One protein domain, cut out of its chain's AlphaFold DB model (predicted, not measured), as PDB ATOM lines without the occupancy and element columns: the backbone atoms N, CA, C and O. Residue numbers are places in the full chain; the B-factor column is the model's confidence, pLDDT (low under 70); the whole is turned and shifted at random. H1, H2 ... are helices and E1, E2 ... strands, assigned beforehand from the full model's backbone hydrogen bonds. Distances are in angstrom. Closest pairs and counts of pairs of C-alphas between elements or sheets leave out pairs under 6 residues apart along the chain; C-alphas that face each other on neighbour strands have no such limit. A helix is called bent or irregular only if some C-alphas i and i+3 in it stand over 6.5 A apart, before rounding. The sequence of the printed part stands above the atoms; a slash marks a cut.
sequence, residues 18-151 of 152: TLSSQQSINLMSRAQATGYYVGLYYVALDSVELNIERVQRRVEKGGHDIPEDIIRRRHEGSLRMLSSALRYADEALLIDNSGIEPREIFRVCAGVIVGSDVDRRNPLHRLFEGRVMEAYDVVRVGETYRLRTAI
ATOM      1  N   THR A  18      42.061  91.698  11.531       96.31
ATOM      2  CA  THR A  18      42.961  91.491  10.389       96.31
ATOM      3  C   THR A  18      44.432  91.656  10.774       96.31
ATOM      4  O   THR A  18      45.301  91.517   9.920       96.31
ATOM      5  N   LEU A  19      44.726  92.005  12.034       97.62
ATOM      6  CA  LEU A  19      46.057  92.345  12.553       97.62
ATOM      7  C   LEU A  19      46.735  93.521  11.820       97.62
ATOM      8  O   LEU A  19      47.904  93.804  12.032       97.62
ATOM      9  N   SER A  20      46.017  94.271  10.982       93.38
ATOM     10  CA  SER A  20      46.609  95.336  10.166       93.38
ATOM     11  C   SER A  20      46.650  96.705  10.865       93.38
ATOM     12  O   SER A  20      46.737  97.732  10.190       93.38
ATOM     13  N   SER A  21      46.479  96.758  12.189       92.00
ATOM     14  CA  SER A  21      46.410  98.007  12.955       92.00
ATOM     15  C   SER A  21      47.040  97.875  14.341       92.00
ATOM     16  O   SER A  21      46.964  96.826  14.988       92.00
ATOM     17  N   GLN A  22      47.579  98.992  14.838       94.56
ATOM     18  CA  GLN A  22      48.193  99.084  16.164       94.56
ATOM     19  C   GLN A  22      47.212  98.763  17.305       94.56
ATOM     20  O   GLN A  22      47.624  98.350  18.384       94.56
ATOM     21  N   GLN A  23      45.903  98.904  17.069       94.81
ATOM     22  CA  GLN A  23      44.870  98.574  18.051       94.81
ATOM     23  C   GLN A  23      44.966  97.117  18.520       94.81
ATOM     24  O   GLN A  23      44.810  96.856  19.710       94.81
ATOM     25  N   SER A  24      45.244  96.186  17.601       95.38
ATOM     26  CA  SER A  24      45.350  94.758  17.924       95.38
ATOM     27  C   SER A  24      46.556  94.496  18.826       95.38
ATOM     28  O   SER A  24      46.429  93.839  19.854       95.38
ATOM     29  N   ILE A  25      47.700  95.105  18.500       97.50
ATOM     30  CA  ILE A  25      48.935  94.993  19.284       97.50
ATOM     31  C   ILE A  25      48.754  95.587  20.683       97.50
ATOM     32  O   ILE A  25      49.077  94.945  21.679       97.50
ATOM     33  N   ASN A  26      48.164  96.780  20.775       96.50
ATOM     34  CA  ASN A  26      47.899  97.433  22.058       96.50
ATOM     35  C   ASN A  26      46.943  96.609  22.930       96.50
ATOM     36  O   ASN A  26      47.071  96.597  24.153       96.50
ATOM     37  N   LEU A  27      45.978  95.923  22.311       95.50
ATOM     38  CA  LEU A  27      45.066  95.044  23.025       95.50
ATOM     39  C   LEU A  27      45.788  93.811  23.580       95.50
ATOM     40  O   LEU A  27      45.619  93.525  24.763       95.50
ATOM     41  N   MET A  28      46.600  93.132  22.763       96.50
ATOM     42  CA  MET A  28      47.389  91.970  23.194       96.50
ATOM     43  C   MET A  28      48.349  92.344  24.326       96.50
ATOM     44  O   MET A  28      48.323  91.720  25.382       96.50
ATOM     45  N   SER A  29      49.110  93.430  24.150       96.44
ATOM     46  CA  SER A  29      50.031  93.946  25.166       96.44
ATOM     47  C   SER A  29      49.319  94.244  26.488       96.44
ATOM     48  O   SER A  29      49.789  93.844  27.552       96.44
ATOM     49  N   ARG A  30      48.147  94.894  26.441       95.00
ATOM     50  CA  ARG A  30      47.373  95.181  27.653       95.00
ATOM     51  C   ARG A  30      46.820  93.913  28.299       95.00
ATOM     52  O   ARG A  30      46.875  93.810  29.517       95.00
ATOM     53  N   ALA A  31      46.294  92.975  27.512       94.88
ATOM     54  CA  ALA A  31      45.768  91.717  28.030       94.88
ATOM     55  C   ALA A  31      46.870  90.944  28.778       94.88
ATOM     56  O   ALA A  31      46.689  90.628  29.957       94.88
ATOM     57  N   GLN A  32      48.036  90.770  28.149       94.94
ATOM     58  CA  GLN A  32      49.204  90.128  28.756       94.94
ATOM     59  C   GLN A  32      49.632  90.844  30.050       94.94
ATOM     60  O   GLN A  32      49.763  90.212  31.096       94.94
ATOM     61  N   ALA A  33      49.745  92.180  30.031       94.00
ATOM     62  CA  ALA A  33      50.115  92.970  31.210       94.00
ATOM     63  C   ALA A  33      49.107  92.862  32.373       94.00
ATOM     64  O   ALA A  33      49.466  93.069  33.529       94.00
ATOM     65  N   THR A  34      47.845  92.535  32.084       93.19
ATOM     66  CA  THR A  34      46.801  92.303  33.100       93.19
ATOM     67  C   THR A  34      46.684  90.848  33.567       93.19
ATOM     68  O   THR A  34      45.816  90.546  34.391       93.19
ATOM     69  N   GLY A  35      47.560  89.960  33.085       93.50
ATOM     70  CA  GLY A  35      47.624  88.551  33.480       93.50
ATOM     71  C   GLY A  35      46.723  87.615  32.673       93.50
ATOM     72  O   GLY A  35      46.399  86.532  33.155       93.50
ATOM     73  N   TYR A  36      46.290  88.016  31.474       96.31
ATOM     74  CA  TYR A  36      45.652  87.080  30.549       96.31
ATOM     75  C   TYR A  36      46.684  86.146  29.929       96.31
ATOM     76  O   TYR A  36      47.781  86.581  29.595       96.31
ATOM     77  N   TYR A  37      46.256  84.911  29.673       96.75
ATOM     78  CA  TYR A  37      46.889  84.052  28.683       96.75
ATOM     79  C   TYR A  37      46.430  84.484  27.285       96.75
ATOM     80  O   TYR A  37      45.237  84.425  26.970       96.75
ATOM     81  N   VAL A  38      47.359  84.954  26.458       97.56
ATOM     82  CA  VAL A  38      47.088  85.478  25.118       97.56
ATOM     83  C   VAL A  38      47.413  84.416  24.070       97.56
ATOM     84  O   VAL A  38      48.576  84.143  23.781       97.56
ATOM     85  N   GLY A  39      46.369  83.852  23.462       98.12
ATOM     86  CA  GLY A  39      46.487  82.981  22.291       98.12
ATOM     87  C   GLY A  39      46.378  83.765  20.980       98.12
ATOM     88  O   GLY A  39      45.437  84.538  20.792       98.12
ATOM     89  N   LEU A  40      47.313  83.537  20.057       98.50
ATOM     90  CA  LEU A  40      47.304  84.077  18.698       98.50
ATOM     91  C   LEU A  40      47.115  82.951  17.675       98.50
ATOM     92  O   LEU A  40      48.005  82.135  17.461       98.50
ATOM     93  N   TYR A  41      45.986  82.964  16.973       98.50
ATOM     94  CA  TYR A  41      45.715  82.064  15.850       98.50
ATOM     95  C   TYR A  41      45.748  82.884  14.566       98.50
ATOM     96  O   TYR A  41      44.825  83.649  14.282       98.50
ATOM     97  N   TYR A  42      46.846  82.782  13.822       98.69
ATOM     98  CA  TYR A  42      47.093  83.600  12.643       98.69
ATOM     99  C   TYR A  42      46.954  82.764  11.374       98.69
ATOM    100  O   TYR A  42      47.754  81.867  11.117       98.69
ATOM    101  N   VAL A  43      45.945  83.083  10.566       98.50
ATOM    102  CA  VAL A  43      45.665  82.404   9.299       98.50
ATOM    103  C   VAL A  43      46.012  83.340   8.153       98.50
ATOM    104  O   VAL A  43      45.510  84.463   8.097       98.50
ATOM    105  N   ALA A  44      46.837  82.874   7.220       98.12
ATOM    106  CA  ALA A  44      47.164  83.627   6.018       98.12
ATOM    107  C   ALA A  44      47.131  82.752   4.766       98.12
ATOM    108  O   ALA A  44      47.041  81.527   4.830       98.12
ATOM    109  N   LEU A  45      47.189  83.435   3.626       97.81
ATOM    110  CA  LEU A  45      47.319  82.845   2.303       97.81
ATOM    111  C   LEU A  45      48.646  83.294   1.697       97.81
ATOM    112  O   LEU A  45      49.150  84.373   2.022       97.81
ATOM    113  N   ASP A  46      49.179  82.481   0.801       95.31
ATOM    114  CA  ASP A  46      50.458  82.674   0.127       95.31
ATOM    115  C   ASP A  46      50.475  83.840  -0.860       95.31
ATOM    116  O   ASP A  46      51.543  84.337  -1.224       95.31
ATOM    117  N   SER A  47      49.293  84.319  -1.240       96.38
ATOM    118  CA  SER A  47      49.120  85.443  -2.139       96.38
ATOM    119  C   SER A  47      47.912  86.299  -1.768       96.38
ATOM    120  O   SER A  47      46.865  85.848  -1.289       96.38
ATOM    121  N   VAL A  48      48.053  87.598  -2.024       97.62
ATOM    122  CA  VAL A  48      46.941  88.544  -1.931       97.62
ATOM    123  C   VAL A  48      45.896  88.301  -3.023       97.62
ATOM    124  O   VAL A  48      44.712  88.511  -2.780       97.62
ATOM    125  N   GLU A  49      46.306  87.781  -4.180       98.12
ATOM    126  CA  GLU A  49      45.380  87.444  -5.266       98.12
ATOM    127  C   GLU A  49      44.412  86.335  -4.847       98.12
ATOM    128  O   GLU A  49      43.213  86.453  -5.084       98.12
ATOM    129  N   LEU A  50      44.880  85.329  -4.098       97.12
ATOM    130  CA  LEU A  50      43.994  84.304  -3.541       97.12
ATOM    131  C   LEU A  50      43.015  84.878  -2.500       97.12
ATOM    132  O   LEU A  50      41.895  84.384  -2.364       97.12
ATOM    133  N   ASN A  51      43.388  85.943  -1.774       97.25
ATOM    134  CA  ASN A  51      42.444  86.644  -0.896       97.25
ATOM    135  C   ASN A  51      41.341  87.331  -1.710       97.25
ATOM    136  O   ASN A  51      40.167  87.206  -1.362       97.25
ATOM    137  N   ILE A  52      41.714  88.034  -2.781       98.31
ATOM    138  CA  ILE A  52      40.779  88.724  -3.680       98.31
ATOM    139  C   ILE A  52      39.824  87.712  -4.316       98.31
ATOM    140  O   ILE A  52      38.609  87.869  -4.211       98.31
ATOM    141  N   GLU A  53      40.356  86.620  -4.863       97.56
ATOM    142  CA  GLU A  53      39.560  85.545  -5.455       97.56
ATOM    143  C   GLU A  53      38.569  84.943  -4.445       97.56
ATOM    144  O   GLU A  53      37.390  84.744  -4.748       97.56
ATOM    145  N   ARG A  54      39.006  84.676  -3.205       96.19
ATOM    146  CA  ARG A  54      38.117  84.141  -2.159       96.19
ATOM    147  C   ARG A  54      37.026  85.131  -1.750       96.19
ATOM    148  O   ARG A  54      35.920  84.693  -1.429       96.19
ATOM    149  N   VAL A  55      37.300  86.437  -1.769       97.50
ATOM    150  CA  VAL A  55      36.275  87.466  -1.538       97.50
ATOM    151  C   VAL A  55      35.276  87.496  -2.692       97.50
ATOM    152  O   VAL A  55      34.079  87.428  -2.426       97.50
ATOM    153  N   GLN A  56      35.734  87.488  -3.945       97.44
ATOM    154  CA  GLN A  56      34.862  87.450  -5.126       97.44
ATOM    155  C   GLN A  56      33.925  86.231  -5.093       97.44
ATOM    156  O   GLN A  56      32.705  86.386  -5.120       97.44
ATOM    157  N   ARG A  57      34.469  85.027  -4.868       96.50
ATOM    158  CA  ARG A  57      33.675  83.790  -4.714       96.50
ATOM    159  C   ARG A  57      32.675  83.851  -3.554       96.50
ATOM    160  O   ARG A  57      31.631  83.202  -3.592       96.50
ATOM    161  N   ARG A  58      32.991  84.578  -2.475       96.88
ATOM    162  CA  ARG A  58      32.063  84.795  -1.352       96.88
ATOM    163  C   ARG A  58      30.925  85.732  -1.753       96.88
ATOM    164  O   ARG A  58      29.785  85.468  -1.376       96.88
ATOM    165  N   VAL A  59      31.221  86.797  -2.493       97.50
ATOM    166  CA  VAL A  59      30.223  87.756  -2.993       97.50
ATOM    167  C   VAL A  59      29.256  87.075  -3.960       97.50
ATOM    168  O   VAL A  59      28.049  87.233  -3.813       97.50
ATOM    169  N   GLU A  60      29.757  86.223  -4.856       97.25
ATOM    170  CA  GLU A  60      28.927  85.393  -5.748       97.25
ATOM    171  C   GLU A  60      27.926  84.510  -4.985       97.25
ATOM    172  O   GLU A  60      26.836  84.223  -5.475       97.25
ATOM    173  N   LYS A  61      28.267  84.110  -3.754       97.06
ATOM    174  CA  LYS A  61      27.410  83.325  -2.852       97.06
ATOM    175  C   LYS A  61      26.541  84.187  -1.923       97.06
ATOM    176  O   LYS A  61      25.966  83.662  -0.973       97.06
ATOM    177  N   GLY A  62      26.452  85.496  -2.166       96.56
ATOM    178  CA  GLY A  62      25.641  86.436  -1.386       96.56
ATOM    179  C   GLY A  62      26.301  86.958  -0.105       96.56
ATOM    180  O   GLY A  62      25.614  87.496   0.762       96.56
ATOM    181  N   GLY A  63      27.616  86.785   0.057       96.44
ATOM    182  CA  GLY A  63      28.355  87.316   1.203       96.44
ATOM    183  C   GLY A  63      28.825  88.768   1.030       96.44
ATOM    184  O   GLY A  63      28.614  89.402   0.002       96.44
ATOM    185  N   HIS A  64      29.491  89.299   2.060       94.19
ATOM    186  CA  HIS A  64      29.972  90.688   2.092       94.19
ATOM    187  C   HIS A  64      31.138  90.932   1.117       94.19
ATOM    188  O   HIS A  64      32.064  90.120   1.048       94.19
ATOM    189  N   ASP A  65      31.127  92.069   0.425       96.62
ATOM    190  CA  ASP A  65      32.220  92.516  -0.444       96.62
ATOM    191  C   ASP A  65      33.252  93.361   0.320       96.62
ATOM    192  O   ASP A  65      32.922  94.040   1.292       96.62
ATOM    193  N   ILE A  66      34.515  93.307  -0.103       96.31
ATOM    194  CA  ILE A  66      35.597  94.147   0.416       96.31
ATOM    195  C   ILE A  66      36.406  94.664  -0.781       96.31
ATOM    196  O   ILE A  66      36.942  93.840  -1.520       96.31
ATOM    197  N   PRO A  67      36.589  95.988  -0.930       97.75
ATOM    198  CA  PRO A  67      37.395  96.549  -2.011       97.75
ATOM    199  C   PRO A  67      38.830  96.000  -2.045       97.75
ATOM    200  O   PRO A  67      39.466  95.815  -1.001       97.75
ATOM    201  N   GLU A  68      39.367  95.763  -3.243       98.06
ATOM    202  CA  GLU A  68      40.685  95.139  -3.423       98.06
ATOM    203  C   GLU A  68      41.834  95.933  -2.791       98.06
ATOM    204  O   GLU A  68      42.748  95.345  -2.211       98.06
ATOM    205  N   ASP A  69      41.793  97.264  -2.850       98.06
ATOM    206  CA  ASP A  69      42.794  98.133  -2.226       98.06
ATOM    207  C   ASP A  69      42.844  97.924  -0.703       98.06
ATOM    208  O   ASP A  69      43.922  97.874  -0.097       98.06
ATOM    209  N   ILE A  70      41.681  97.707  -0.082       97.88
ATOM    210  CA  ILE A  70      41.553  97.385   1.338       97.88
ATOM    211  C   ILE A  70      42.113  95.990   1.628       97.88
ATOM    212  O   ILE A  70      42.814  95.829   2.632       97.88
ATOM    213  N   ILE A  71      41.840  94.999   0.770       98.12
ATOM    214  CA  ILE A  71      42.391  93.638   0.894       98.12
ATOM    215  C   ILE A  71      43.918  93.690   0.834       98.12
ATOM    216  O   ILE A  71      44.581  93.188   1.743       98.12
ATOM    217  N   ARG A  72      44.482  94.364  -0.174       98.19
ATOM    218  CA  ARG A  72      45.933  94.506  -0.364       98.19
ATOM    219  C   ARG A  72      46.600  95.193   0.817       98.19
ATOM    220  O   ARG A  72      47.546  94.653   1.393       98.19
ATOM    221  N   ARG A  73      46.053  96.331   1.251       97.81
ATOM    222  CA  ARG A  73      46.565  97.071   2.410       97.81
ATOM    223  C   ARG A  73      46.530  96.234   3.690       97.81
ATOM    224  O   ARG A  73      47.471  96.284   4.482       97.81
ATOM    225  N   ARG A  74      45.443  95.488   3.923       97.31
ATOM    226  CA  ARG A  74      45.292  94.636   5.113       97.31
ATOM    227  C   ARG A  74      46.227  93.439   5.075       97.31
ATOM    228  O   ARG A  74      46.853  93.178   6.093       97.31
ATOM    229  N   HIS A  75      46.358  92.769   3.932       97.44
ATOM    230  CA  HIS A  75      47.275  91.646   3.746       97.44
ATOM    231  C   HIS A  75      48.708  92.044   4.120       97.44
ATOM    232  O   HIS A  75      49.318  91.451   5.007       97.44
ATOM    233  N   GLU A  76      49.210  93.129   3.529       96.62
ATOM    234  CA  GLU A  76      50.561  93.614   3.804       96.62
ATOM    235  C   GLU A  76      50.715  94.109   5.254       96.62
ATOM    236  O   GLU A  76      51.671  93.762   5.951       96.62
ATOM    237  N   GLY A  77      49.749  94.893   5.747       97.38
ATOM    238  CA  GLY A  77      49.771  95.424   7.110       97.38
ATOM    239  C   GLY A  77      49.747  94.337   8.181       97.38
ATOM    240  O   GLY A  77      50.467  94.446   9.170       97.38
ATOM    241  N   SER A  78      48.968  93.281   7.960       98.00
ATOM    242  CA  SER A  78      48.872  92.118   8.841       98.00
ATOM    243  C   SER A  78      50.223  91.416   8.992       98.00
ATOM    244  O   SER A  78      50.716  91.234  10.105       98.00
ATOM    245  N   LEU A  79      50.878  91.117   7.865       97.56
ATOM    246  CA  LEU A  79      52.172  90.432   7.828       97.56
ATOM    247  C   LEU A  79      53.301  91.263   8.453       97.56
ATOM    248  O   LEU A  79      54.237  90.701   9.024       97.56
ATOM    249  N   ARG A  80      53.232  92.599   8.365       97.12
ATOM    250  CA  ARG A  80      54.183  93.505   9.038       97.12
ATOM    251  C   ARG A  80      54.017  93.531  10.556       97.12
ATOM    252  O   ARG A  80      55.001  93.723  11.256       97.12
ATOM    253  N   MET A  81      52.798  93.366  11.063       98.12
ATOM    254  CA  MET A  81      52.504  93.406  12.502       98.12
ATOM    255  C   MET A  81      52.736  92.069  13.208       98.12
ATOM    256  O   MET A  81      52.725  92.023  14.438       98.12
ATOM    257  N   LEU A  82      52.966  90.996  12.450       98.44
ATOM    258  CA  LEU A  82      53.047  89.643  12.983       98.44
ATOM    259  C   LEU A  82      54.163  89.463  14.024       98.44
ATOM    260  O   LEU A  82      53.902  88.877  15.069       98.44
ATOM    261  N   SER A  83      55.369  90.005  13.803       98.25
ATOM    262  CA  SER A  83      56.462  89.893  14.787       98.25
ATOM    263  C   SER A  83      56.109  90.577  16.111       98.25
ATOM    264  O   SER A  83      56.298  90.001  17.181       98.25
ATOM    265  N   SER A  84      55.512  91.771  16.054       97.94
ATOM    266  CA  SER A  84      55.011  92.481  17.236       97.94
ATOM    267  C   SER A  84      53.908  91.710  17.957       97.94
ATOM    268  O   SER A  84      53.894  91.681  19.182       97.94
ATOM    269  N   ALA A  85      52.990  91.078  17.224       98.19
ATOM    270  CA  ALA A  85      51.909  90.290  17.815       98.19
ATOM    271  C   ALA A  85      52.444  89.052  18.545       98.19
ATOM    272  O   ALA A  85      52.052  88.789  19.679       98.19
ATOM    273  N   LEU A  86      53.388  88.340  17.920       98.25
ATOM    274  CA  LEU A  86      54.038  87.151  18.476       98.25
ATOM    275  C   LEU A  86      54.726  87.423  19.822       98.25
ATOM    276  O   LEU A  86      54.697  86.566  20.701       98.25
ATOM    277  N   ARG A  87      55.290  88.623  20.019       97.31
ATOM    278  CA  ARG A  87      55.928  89.027  21.288       97.31
ATOM    279  C   ARG A  87      54.955  89.141  22.466       97.31
ATOM    280  O   ARG A  87      55.385  89.039  23.609       97.31
ATOM    281  N   TYR A  88      53.671  89.370  22.197       97.38
ATOM    282  CA  TYR A  88      52.630  89.500  23.224       97.38
ATOM    283  C   TYR A  88      51.745  88.254  23.338       97.38
ATOM    284  O   TYR A  88      50.721  88.307  24.013       97.38
ATOM    285  N   ALA A  89      52.100  87.166  22.649       97.69
ATOM    286  CA  ALA A  89      51.364  85.912  22.667       97.69
ATOM    287  C   ALA A  89      52.085  84.881  23.546       97.69
ATOM    288  O   ALA A  89      53.276  84.626  23.361       97.69
ATOM    289  N   ASP A  90      51.349  84.266  24.470       97.50
ATOM    290  CA  ASP A  90      51.823  83.121  25.255       97.50
ATOM    291  C   ASP A  90      51.799  81.840  24.415       97.50
ATOM    292  O   ASP A  90      52.672  80.980  24.538       97.50
ATOM    293  N   GLU A  91      50.829  81.746  23.505       97.81
ATOM    294  CA  GLU A  91      50.748  80.710  22.484       97.81
ATOM    295  C   GLU A  91      50.455  81.324  21.123       97.81
ATOM    296  O   GLU A  91      49.599  82.201  20.992       97.81
ATOM    297  N   ALA A  92      51.144  80.830  20.099       98.56
ATOM    298  CA  ALA A  92      50.897  81.222  18.726       98.56
ATOM    299  C   ALA A  92      50.836  80.013  17.796       98.56
ATOM    300  O   ALA A  92      51.685  79.121  17.858       98.56
ATOM    301  N   LEU A  93      49.861  80.034  16.892       98.69
ATOM    302  CA  LEU A  93      49.719  79.094  15.793       98.69
ATOM    303  C   LEU A  93      49.658  79.871  14.476       98.69
ATOM    304  O   LEU A  93      48.741  80.668  14.264       98.69
ATOM    305  N   LEU A  94      50.643  79.653  13.602       98.81
ATOM    306  CA  LEU A  94      50.685  80.244  12.263       98.81
ATOM    307  C   LEU A  94      50.248  79.202  11.236       98.81
ATOM    308  O   LEU A  94      50.857  78.136  11.139       98.81
ATOM    309  N   ILE A  95      49.210  79.523  10.468       98.81
ATOM    310  CA  ILE A  95      48.530  78.592   9.566       98.81
ATOM    311  C   ILE A  95      48.614  79.113   8.131       98.81
ATOM    312  O   ILE A  95      48.194  80.240   7.847       98.81
ATOM    313  N   ASP A  96      49.117  78.272   7.228       98.69
ATOM    314  CA  ASP A  96      48.947  78.454   5.787       98.69
ATOM    315  C   ASP A  96      47.627  77.799   5.364       98.69
ATOM    316  O   ASP A  96      47.451  76.587   5.487       98.69
ATOM    317  N   ASN A  97      46.690  78.610   4.874       98.19
ATOM    318  CA  ASN A  97      45.386  78.156   4.399       98.19
ATOM    319  C   ASN A  97      45.220  78.309   2.878       98.19
ATOM    320  O   ASN A  97      44.103  78.490   2.385       98.19
ATOM    321  N   SER A  98      46.323  78.296   2.129       97.38
ATOM    322  CA  SER A  98      46.330  78.465   0.666       97.38
ATOM    323  C   SER A  98      45.860  77.213  -0.071       97.38
ATOM    324  O   SER A  98      45.244  77.315  -1.131       97.38
ATOM    325  N   GLY A  99      46.122  76.036   0.504       95.00
ATOM    326  CA  GLY A  99      45.732  74.741  -0.048       95.00
ATOM    327  C   GLY A  99      44.272  74.359   0.206       95.00
ATOM    328  O   GLY A  99      43.457  75.163   0.656       95.00
ATOM    329  N   ILE A 100      43.959  73.094  -0.102       92.81
ATOM    330  CA  ILE A 100      42.667  72.465   0.220       92.81
ATOM    331  C   ILE A 100      42.542  72.274   1.733       92.81
ATOM    332  O   ILE A 100      41.516  72.616   2.311       92.81
ATOM    333  N   GLU A 101      43.609  71.768   2.351       95.69
ATOM    334  CA  GLU A 101      43.701  71.574   3.793       95.69
ATOM    335  C   GLU A 101      44.635  72.626   4.407       95.69
ATOM    336  O   GLU A 101      45.704  72.898   3.837       95.69
ATOM    337  N   PRO A 102      44.268  73.216   5.557       96.94
ATOM    338  CA  PRO A 102      45.138  74.132   6.278       96.94
ATOM    339  C   PRO A 102      46.358  73.393   6.837       96.94
ATOM    340  O   PRO A 102      46.265  72.257   7.299       96.94
ATOM    341  N   ARG A 103      47.511  74.065   6.836       98.06
ATOM    342  CA  ARG A 103      48.769  73.540   7.379       98.06
ATOM    343  C   ARG A 103      49.250  74.390   8.542       98.06
ATOM    344  O   ARG A 103      49.394  75.604   8.409       98.06
ATOM    345  N   GLU A 104      49.543  73.747   9.667       98.31
ATOM    346  CA  GLU A 104      50.212  74.385  10.802       98.31
ATOM    347  C   GLU A 104      51.702  74.543  10.494       98.31
ATOM    348  O   GLU A 104      52.442  73.564  10.440       98.31
ATOM    349  N   ILE A 105      52.154  75.777  10.279       98.50
ATOM    350  CA  ILE A 105      53.536  76.052   9.865       98.50
ATOM    351  C   ILE A 105      54.429  76.318  11.063       98.50
ATOM    352  O   ILE A 105      55.584  75.904  11.059       98.50
ATOM    353  N   PHE A 106      53.904  76.991  12.087       98.44
ATOM    354  CA  PHE A 106      54.597  77.203  13.352       98.44
ATOM    355  C   PHE A 106      53.642  77.074  14.520       98.44
ATOM    356  O   PHE A 106      52.556  77.652  14.496       98.44
ATOM    357  N   ARG A 107      54.116  76.412  15.573       98.50
ATOM    358  CA  ARG A 107      53.516  76.441  16.900       98.50
ATOM    359  C   ARG A 107      54.544  76.933  17.906       98.50
ATOM    360  O   ARG A 107      55.653  76.400  17.980       98.50
ATOM    361  N   VAL A 108      54.159  77.936  18.683       97.50
ATOM    362  CA  VAL A 108      54.969  78.506  19.759       97.50
ATOM    363  C   VAL A 108      54.184  78.427  21.056       97.50
ATOM    364  O   VAL A 108      53.016  78.803  21.083       97.50
ATOM    365  N   CYS A 109      54.833  77.968  22.122       96.69
ATOM    366  CA  CYS A 109      54.274  77.917  23.468       96.69
ATOM    367  C   CYS A 109      55.297  78.484  24.453       96.69
ATOM    368  O   CYS A 109      56.452  78.060  24.450       96.69
ATOM    369  N   ALA A 110      54.881  79.443  25.282       91.06
ATOM    370  CA  ALA A 110      55.727  80.117  26.268       91.06
ATOM    371  C   ALA A 110      57.057  80.638  25.676       91.06
ATOM    372  O   ALA A 110      58.126  80.471  26.259       91.06
ATOM    373  N   GLY A 111      56.997  81.226  24.474       88.06
ATOM    374  CA  GLY A 111      58.168  81.749  23.756       88.06
ATOM    375  C   GLY A 111      59.081  80.689  23.122       88.06
ATOM    376  O   GLY A 111      60.100  81.043  22.534       88.06
ATOM    377  N   VAL A 112      58.730  79.401  23.200       92.12
ATOM    378  CA  VAL A 112      59.496  78.293  22.616       92.12
ATOM    379  C   VAL A 112      58.792  77.768  21.372       92.12
ATOM    380  O   VAL A 112      57.601  77.464  21.403       92.12
ATOM    381  N   ILE A 113      59.532  77.625  20.272       96.69
ATOM    382  CA  ILE A 113      59.035  76.959  19.064       96.69
ATOM    383  C   ILE A 113      58.920  75.462  19.364       96.69
ATOM    384  O   ILE A 113      59.931  74.782  19.530       96.69
ATOM    385  N   VAL A 114      57.689  74.958  19.434       96.75
ATOM    386  CA  VAL A 114      57.385  73.548  19.732       96.75
ATOM    387  C   VAL A 114      57.016  72.746  18.484       96.75
ATOM    388  O   VAL A 114      56.975  71.520  18.531       96.75
ATOM    389  N   GLY A 115      56.768  73.417  17.356       96.50
ATOM    390  CA  GLY A 115      56.523  72.771  16.072       96.50
ATOM    391  C   GLY A 115      56.809  73.704  14.901       96.50
ATOM    392  O   GLY A 115      56.536  74.904  14.978       96.50
ATOM    393  N   SER A 116      57.352  73.146  13.818       97.19
ATOM    394  CA  SER A 116      57.558  73.861  12.560       97.19
ATOM    395  C   SER A 116      57.481  72.929  11.349       97.19
ATOM    396  O   SER A 116      58.146  71.896  11.352       97.19
ATOM    397  N   ASP A 117      56.759  73.328  10.301       97.06
ATOM    398  CA  ASP A 117      56.644  72.616   9.011       97.06
ATOM    399  C   ASP A 117      56.915  73.579   7.835       97.06
ATOM    400  O   ASP A 117      56.060  73.912   7.010       97.06
ATOM    401  N   VAL A 118      58.135  74.122   7.800       96.88
ATOM    402  CA  VAL A 118      58.514  75.191   6.865       96.88
ATOM    403  C   VAL A 118      58.985  74.623   5.526       96.88
ATOM    404  O   VAL A 118      60.155  74.269   5.359       96.88
ATOM    405  N   ASP A 119      58.116  74.656   4.513       95.94
ATOM    406  CA  ASP A 119      58.553  74.571   3.107       95.94
ATOM    407  C   ASP A 119      59.176  75.899   2.642       95.94
ATOM    408  O   ASP A 119      58.471  76.847   2.298       95.94
ATOM    409  N   ARG A 120      60.509  75.958   2.566       93.44
ATOM    410  CA  ARG A 120      61.247  77.164   2.146       93.44
ATOM    411  C   ARG A 120      61.032  77.555   0.686       93.44
ATOM    412  O   ARG A 120      61.512  78.615   0.294       93.44
ATOM    413  N   ARG A 121      60.351  76.754  -0.137       95.50
ATOM    414  CA  ARG A 121      59.956  77.149  -1.499       95.50
ATOM    415  C   ARG A 121      58.720  78.050  -1.472       95.50
ATOM    416  O   ARG A 121      58.624  78.941  -2.317       95.50
ATOM    417  N   ASN A 122      57.861  77.900  -0.463       96.75
ATOM    418  CA  ASN A 122      56.666  78.714  -0.261       96.75
ATOM    419  C   ASN A 122      57.040  80.111   0.303       96.75
ATOM    420  O   ASN A 122      57.681  80.202   1.357       96.75
ATOM    421  N   PRO A 123      56.669  81.218  -0.374       96.06
ATOM    422  CA  PRO A 123      56.951  82.576   0.092       96.06
ATOM    423  C   PRO A 123      56.355  82.921   1.461       96.06
ATOM    424  O   PRO A 123      57.025  83.589   2.251       96.06
ATOM    425  N   LEU A 124      55.144  82.448   1.768       97.94
ATOM    426  CA  LEU A 124      54.493  82.692   3.055       97.94
ATOM    427  C   LEU A 124      55.248  82.025   4.193       97.94
ATOM    428  O   LEU A 124      55.481  82.650   5.222       97.94
ATOM    429  N   HIS A 125      55.681  80.782   3.994       98.12
ATOM    430  CA  HIS A 125      56.428  80.047   5.009       98.12
ATOM    431  C   HIS A 125      57.753  80.736   5.340       98.12
ATOM    432  O   HIS A 125      58.104  80.857   6.512       98.12
ATOM    433  N   ARG A 126      58.464  81.251   4.325       97.50
ATOM    434  CA  ARG A 126      59.678  82.059   4.538       97.50
ATOM    435  C   ARG A 126      59.379  83.344   5.310       97.50
ATOM    436  O   ARG A 126      60.170  83.750   6.155       97.50
ATOM    437  N   LEU A 127      58.249  83.987   5.023       98.12
ATOM    438  CA  LEU A 127      57.828  85.186   5.740       98.12
ATOM    439  C   LEU A 127      57.499  84.857   7.201       98.12
ATOM    440  O   LEU A 127      58.001  85.539   8.091       98.12
ATOM    441  N   PHE A 128      56.725  83.802   7.460       98.44
ATOM    442  CA  PHE A 128      56.441  83.316   8.812       98.44
ATOM    443  C   PHE A 128      57.720  83.006   9.580       98.44
ATOM    444  O   PHE A 128      57.892  83.514  10.683       98.44
ATOM    445  N   GLU A 129      58.639  82.254   8.972       98.00
ATOM    446  CA  GLU A 129      59.941  81.935   9.557       98.00
ATOM    447  C   GLU A 129      60.702  83.211   9.942       98.00
ATOM    448  O   GLU A 129      61.141  83.343  11.082       98.00
ATOM    449  N   GLY A 130      60.761  84.200   9.044       97.88
ATOM    450  CA  GLY A 130      61.369  85.497   9.330       97.88
ATOM    451  C   GLY A 130      60.715  86.233  10.504       97.88
ATOM    452  O   GLY A 130      61.421  86.757  11.363       97.88
ATOM    453  N   ARG A 131      59.378  86.245  10.589       98.25
ATOM    454  CA  ARG A 131      58.641  86.924  11.674       98.25
ATOM    455  C   ARG A 131      58.795  86.234  13.021       98.25
ATOM    456  O   ARG A 131      58.907  86.921  14.029       98.25
ATOM    457  N   VAL A 132      58.827  84.906  13.034       98.19
ATOM    458  CA  VAL A 132      59.081  84.104  14.236       98.19
ATOM    459  C   VAL A 132      60.512  84.326  14.721       98.19
ATOM    460  O   VAL A 132      60.721  84.639  15.891       98.19
ATOM    461  N   MET A 133      61.494  84.259  13.819       97.12
ATOM    462  CA  MET A 133      62.898  84.536  14.137       97.12
ATOM    463  C   MET A 133      63.103  85.952  14.694       97.12
ATOM    464  O   MET A 133      63.819  86.128  15.675       97.12
ATOM    465  N   GLU A 134      62.437  86.953  14.111       97.12
ATOM    466  CA  GLU A 134      62.452  88.348  14.575       97.12
ATOM    467  C   GLU A 134      61.753  88.541  15.936       97.12
ATOM    468  O   GLU A 134      62.158  89.385  16.741       97.12
ATOM    469  N   ALA A 135      60.671  87.804  16.198       97.38
ATOM    470  CA  ALA A 135      59.892  87.937  17.426       97.38
ATOM    471  C   ALA A 135      60.618  87.356  18.644       97.38
ATOM    472  O   ALA A 135      60.602  87.985  19.701       97.38
ATOM    473  N   TYR A 136      61.254  86.193  18.478       96.19
ATOM    474  CA  TYR A 136      61.849  85.416  19.573       96.19
ATOM    475  C   TYR A 136      63.384  85.464  19.610       96.19
ATOM    476  O   TYR A 136      63.994  84.749  20.397       96.19
ATOM    477  N   ASP A 137      64.005  86.286  18.756       95.88
ATOM    478  CA  ASP A 137      65.461  86.405  18.592       95.88
ATOM    479  C   ASP A 137      66.173  85.050  18.435       95.88
ATOM    480  O   ASP A 137      67.169  84.717  19.085       95.88
ATOM    481  N   VAL A 138      65.622  84.235  17.536       95.56
ATOM    482  CA  VAL A 138      66.173  82.927  17.187       95.56
ATOM    483  C   VAL A 138      66.726  82.920  15.770       95.56
ATOM    484  O   VAL A 138      66.335  83.703  14.901       95.56
ATOM    485  N   VAL A 139      67.632  81.987  15.519       95.31
ATOM    486  CA  VAL A 139      68.163  81.671  14.198       95.31
ATOM    487  C   VAL A 139      67.983  80.198  13.888       95.31
ATOM    488  O   VAL A 139      67.993  79.343  14.775       95.31
ATOM    489  N   ARG A 140      67.812  79.899  12.602       93.62
ATOM    490  CA  ARG A 140      67.697  78.528  12.122       93.62
ATOM    491  C   ARG A 140      69.058  77.836  12.120       93.62
ATOM    492  O   ARG A 140      70.023  78.352  11.561       93.62
ATOM    493  N   VAL A 141      69.102  76.632  12.678       92.50
ATOM    494  CA  VAL A 141      70.253  75.724  12.678       92.50
ATOM    495  C   VAL A 141      69.779  74.362  12.182       92.50
ATOM    496  O   VAL A 141      69.120  73.611  12.907       92.50
ATOM    497  N   GLY A 142      70.078  74.056  10.917       90.12
ATOM    498  CA  GLY A 142      69.542  72.873  10.239       90.12
ATOM    499  C   GLY A 142      68.015  72.932  10.144       90.12
ATOM    500  O   GLY A 142      67.458  73.814   9.490       90.12
ATOM    501  N   GLU A 143      67.341  71.999  10.814       86.62
ATOM    502  CA  GLU A 143      65.874  71.919  10.901       86.62
ATOM    503  C   GLU A 143      65.310  72.487  12.213       86.62
ATOM    504  O   GLU A 143      64.107  72.450  12.438       86.62
ATOM    505  N   THR A 144      66.170  73.038  13.075       91.38
ATOM    506  CA  THR A 144      65.795  73.559  14.399       91.38
ATOM    507  C   THR A 144      66.028  75.063  14.511       91.38
ATOM    508  O   THR A 144      66.646  75.671  13.634       91.38
ATOM    509  N   TYR A 145      65.568  75.661  15.610       94.62
ATOM    510  CA  TYR A 145      65.774  77.071  15.937       94.62
ATOM    511  C   TYR A 145      66.494  77.193  17.276       94.62
ATOM    512  O   TYR A 145      66.184  76.466  18.219       94.62
ATOM    513  N   ARG A 146      67.463  78.104  17.362       93.19
ATOM    514  CA  ARG A 146      68.219  78.385  18.589       93.19
ATOM    515  C   ARG A 146      68.277  79.878  18.841       93.19
ATOM    516  O   ARG A 146      68.279  80.651  17.888       93.19
ATOM    517  N   LEU A 147      68.356  80.265  20.112       92.75
ATOM    518  CA  LEU A 147      68.614  81.654  20.491       92.75
ATOM    519  C   LEU A 147      69.877  82.151  19.792       92.75
ATOM    520  O   LEU A 147      70.879  81.433  19.734       92.75
ATOM    521  N   ARG A 148      69.824  83.375  19.270       90.31
ATOM    522  CA  ARG A 148      70.950  83.985  18.558       90.31
ATOM    523  C   ARG A 148      72.217  84.032  19.414       90.31
ATOM    524  O   ARG A 148      73.287  83.686  18.930       90.31
ATOM    525  N   THR A 149      72.063  84.350  20.695       86.81
ATOM    526  CA  THR A 149      73.145  84.408  21.689       86.81
ATOM    527  C   THR A 149      73.836  83.069  21.957       86.81
ATOM    528  O   THR A 149      74.896  83.052  22.566       86.81
ATOM    529  N   ALA A 150      73.264  81.940  21.525       79.94
ATOM    530  CA  ALA A 150      73.843  80.610  21.725       79.94
ATOM    531  C   ALA A 150      74.770  80.157  20.576       79.94
ATOM    532  O   ALA A 150      75.179  78.994  20.554       79.94
ATOM    533  N   ILE A 151      75.030  81.021  19.585       72.75
ATOM    534  CA  ILE A 151      75.823  80.708  18.378       72.75
ATOM    535  C   ILE A 151      77.012  81.671  18.190       72.75
ATOM    536  O   ILE A 151      77.865  81.420  17.340       72.75
TER     537      ILE A 151
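This is residues 18 to 151 of the 152 residues of the protein "Putative ABC-type ATPase" of Gellertiella hungarica (UniProt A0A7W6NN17). A four-stranded sheet has two helices, H3 and H4, packed on one face, while its other face is bare. H1 packs on one part of H3, H2 reaches out past one end of the sheet, and a small hairpin of E5 and E6 lies at the far end beyond H4. The printed part has 134 residues, with four named helices and six named strands in the order H1 E1 H2 H3 E2 E3 E4 H4 E5 E6. The sheet E1 E2 E3 E4 is mixed, E5 and E6 are antiparallel, and the class is mixed, helices and strands. The whole is compact, with a radius of gyration of the C-alphas of 15.8 A and spans of 52 by 38 by 22 A.

H1, residues 22 to 33, touches H3, residues 68 to 87, with residues 24 to 28 alone, at a shallow tilt of 24 degrees, the same way; the closest C-alphas, of Ile 25 and Ala 85, are 5.8 A apart. E1, residues 39 to 44, is an edge strand and the parallel neighbour of E2, residues 91 to 96, with N 40 and O 91 at 2.8 A, within hydrogen-bond range. H2, residues 48 to 60, touches H3 with residues 48 to 52 alone, the closest C-alphas being Val 48 and Arg 72 at 6.2 A. E1, H2, H3 and E2 form a strand-helix-strand unit, two parallel neighbour strands with helices between, and its crossover is right-handed. H3, the hub, is irregular, with C-alphas 80 and 83 at 7.2 A, and has a kink of 43 degrees near residue 81; its height over the sheet is 9.1 A. E2, E3 at residues 103 to 109 and E4 at residues 112 to 116 form a meander, each strand the antiparallel neighbour of the one before, with N 94 and O 106 at 2.9 A and N 107 and O 115 at 2.9 A. H4, residues 123 to 136, is on the same face as H3, along the strands over E2 and E3, at a height over the sheet of 9.3 A. H4 touches residues 79 to 87 of H3, closest at the C-alphas of Ser 83 and Ala 135, 4.7 A. E5, residues 138 to 141, and E6, residues 144 to 147, form a hairpin, with N 139 and O 146 at 2.8 A. Every O i to N i+4 pair is within hydrogen-bond range in H1, H2 and H4, and 14 of 16 are in H3.

H1 begins at C-alpha 22, (48.193, 99.084, 16.164). H3 is 29.7 A long, H4 20.3 A and H2 18.7 A. E6 ends at C-alpha 147, (68.614, 81.654, 20.491).

The two C-alphas farthest apart, of Gly 62 and Ile 151, are 54.2 A apart. The printed part has no cut, and no link is long. Mean pLDDT of the printed part is 96.1, and no printed residue is under 70.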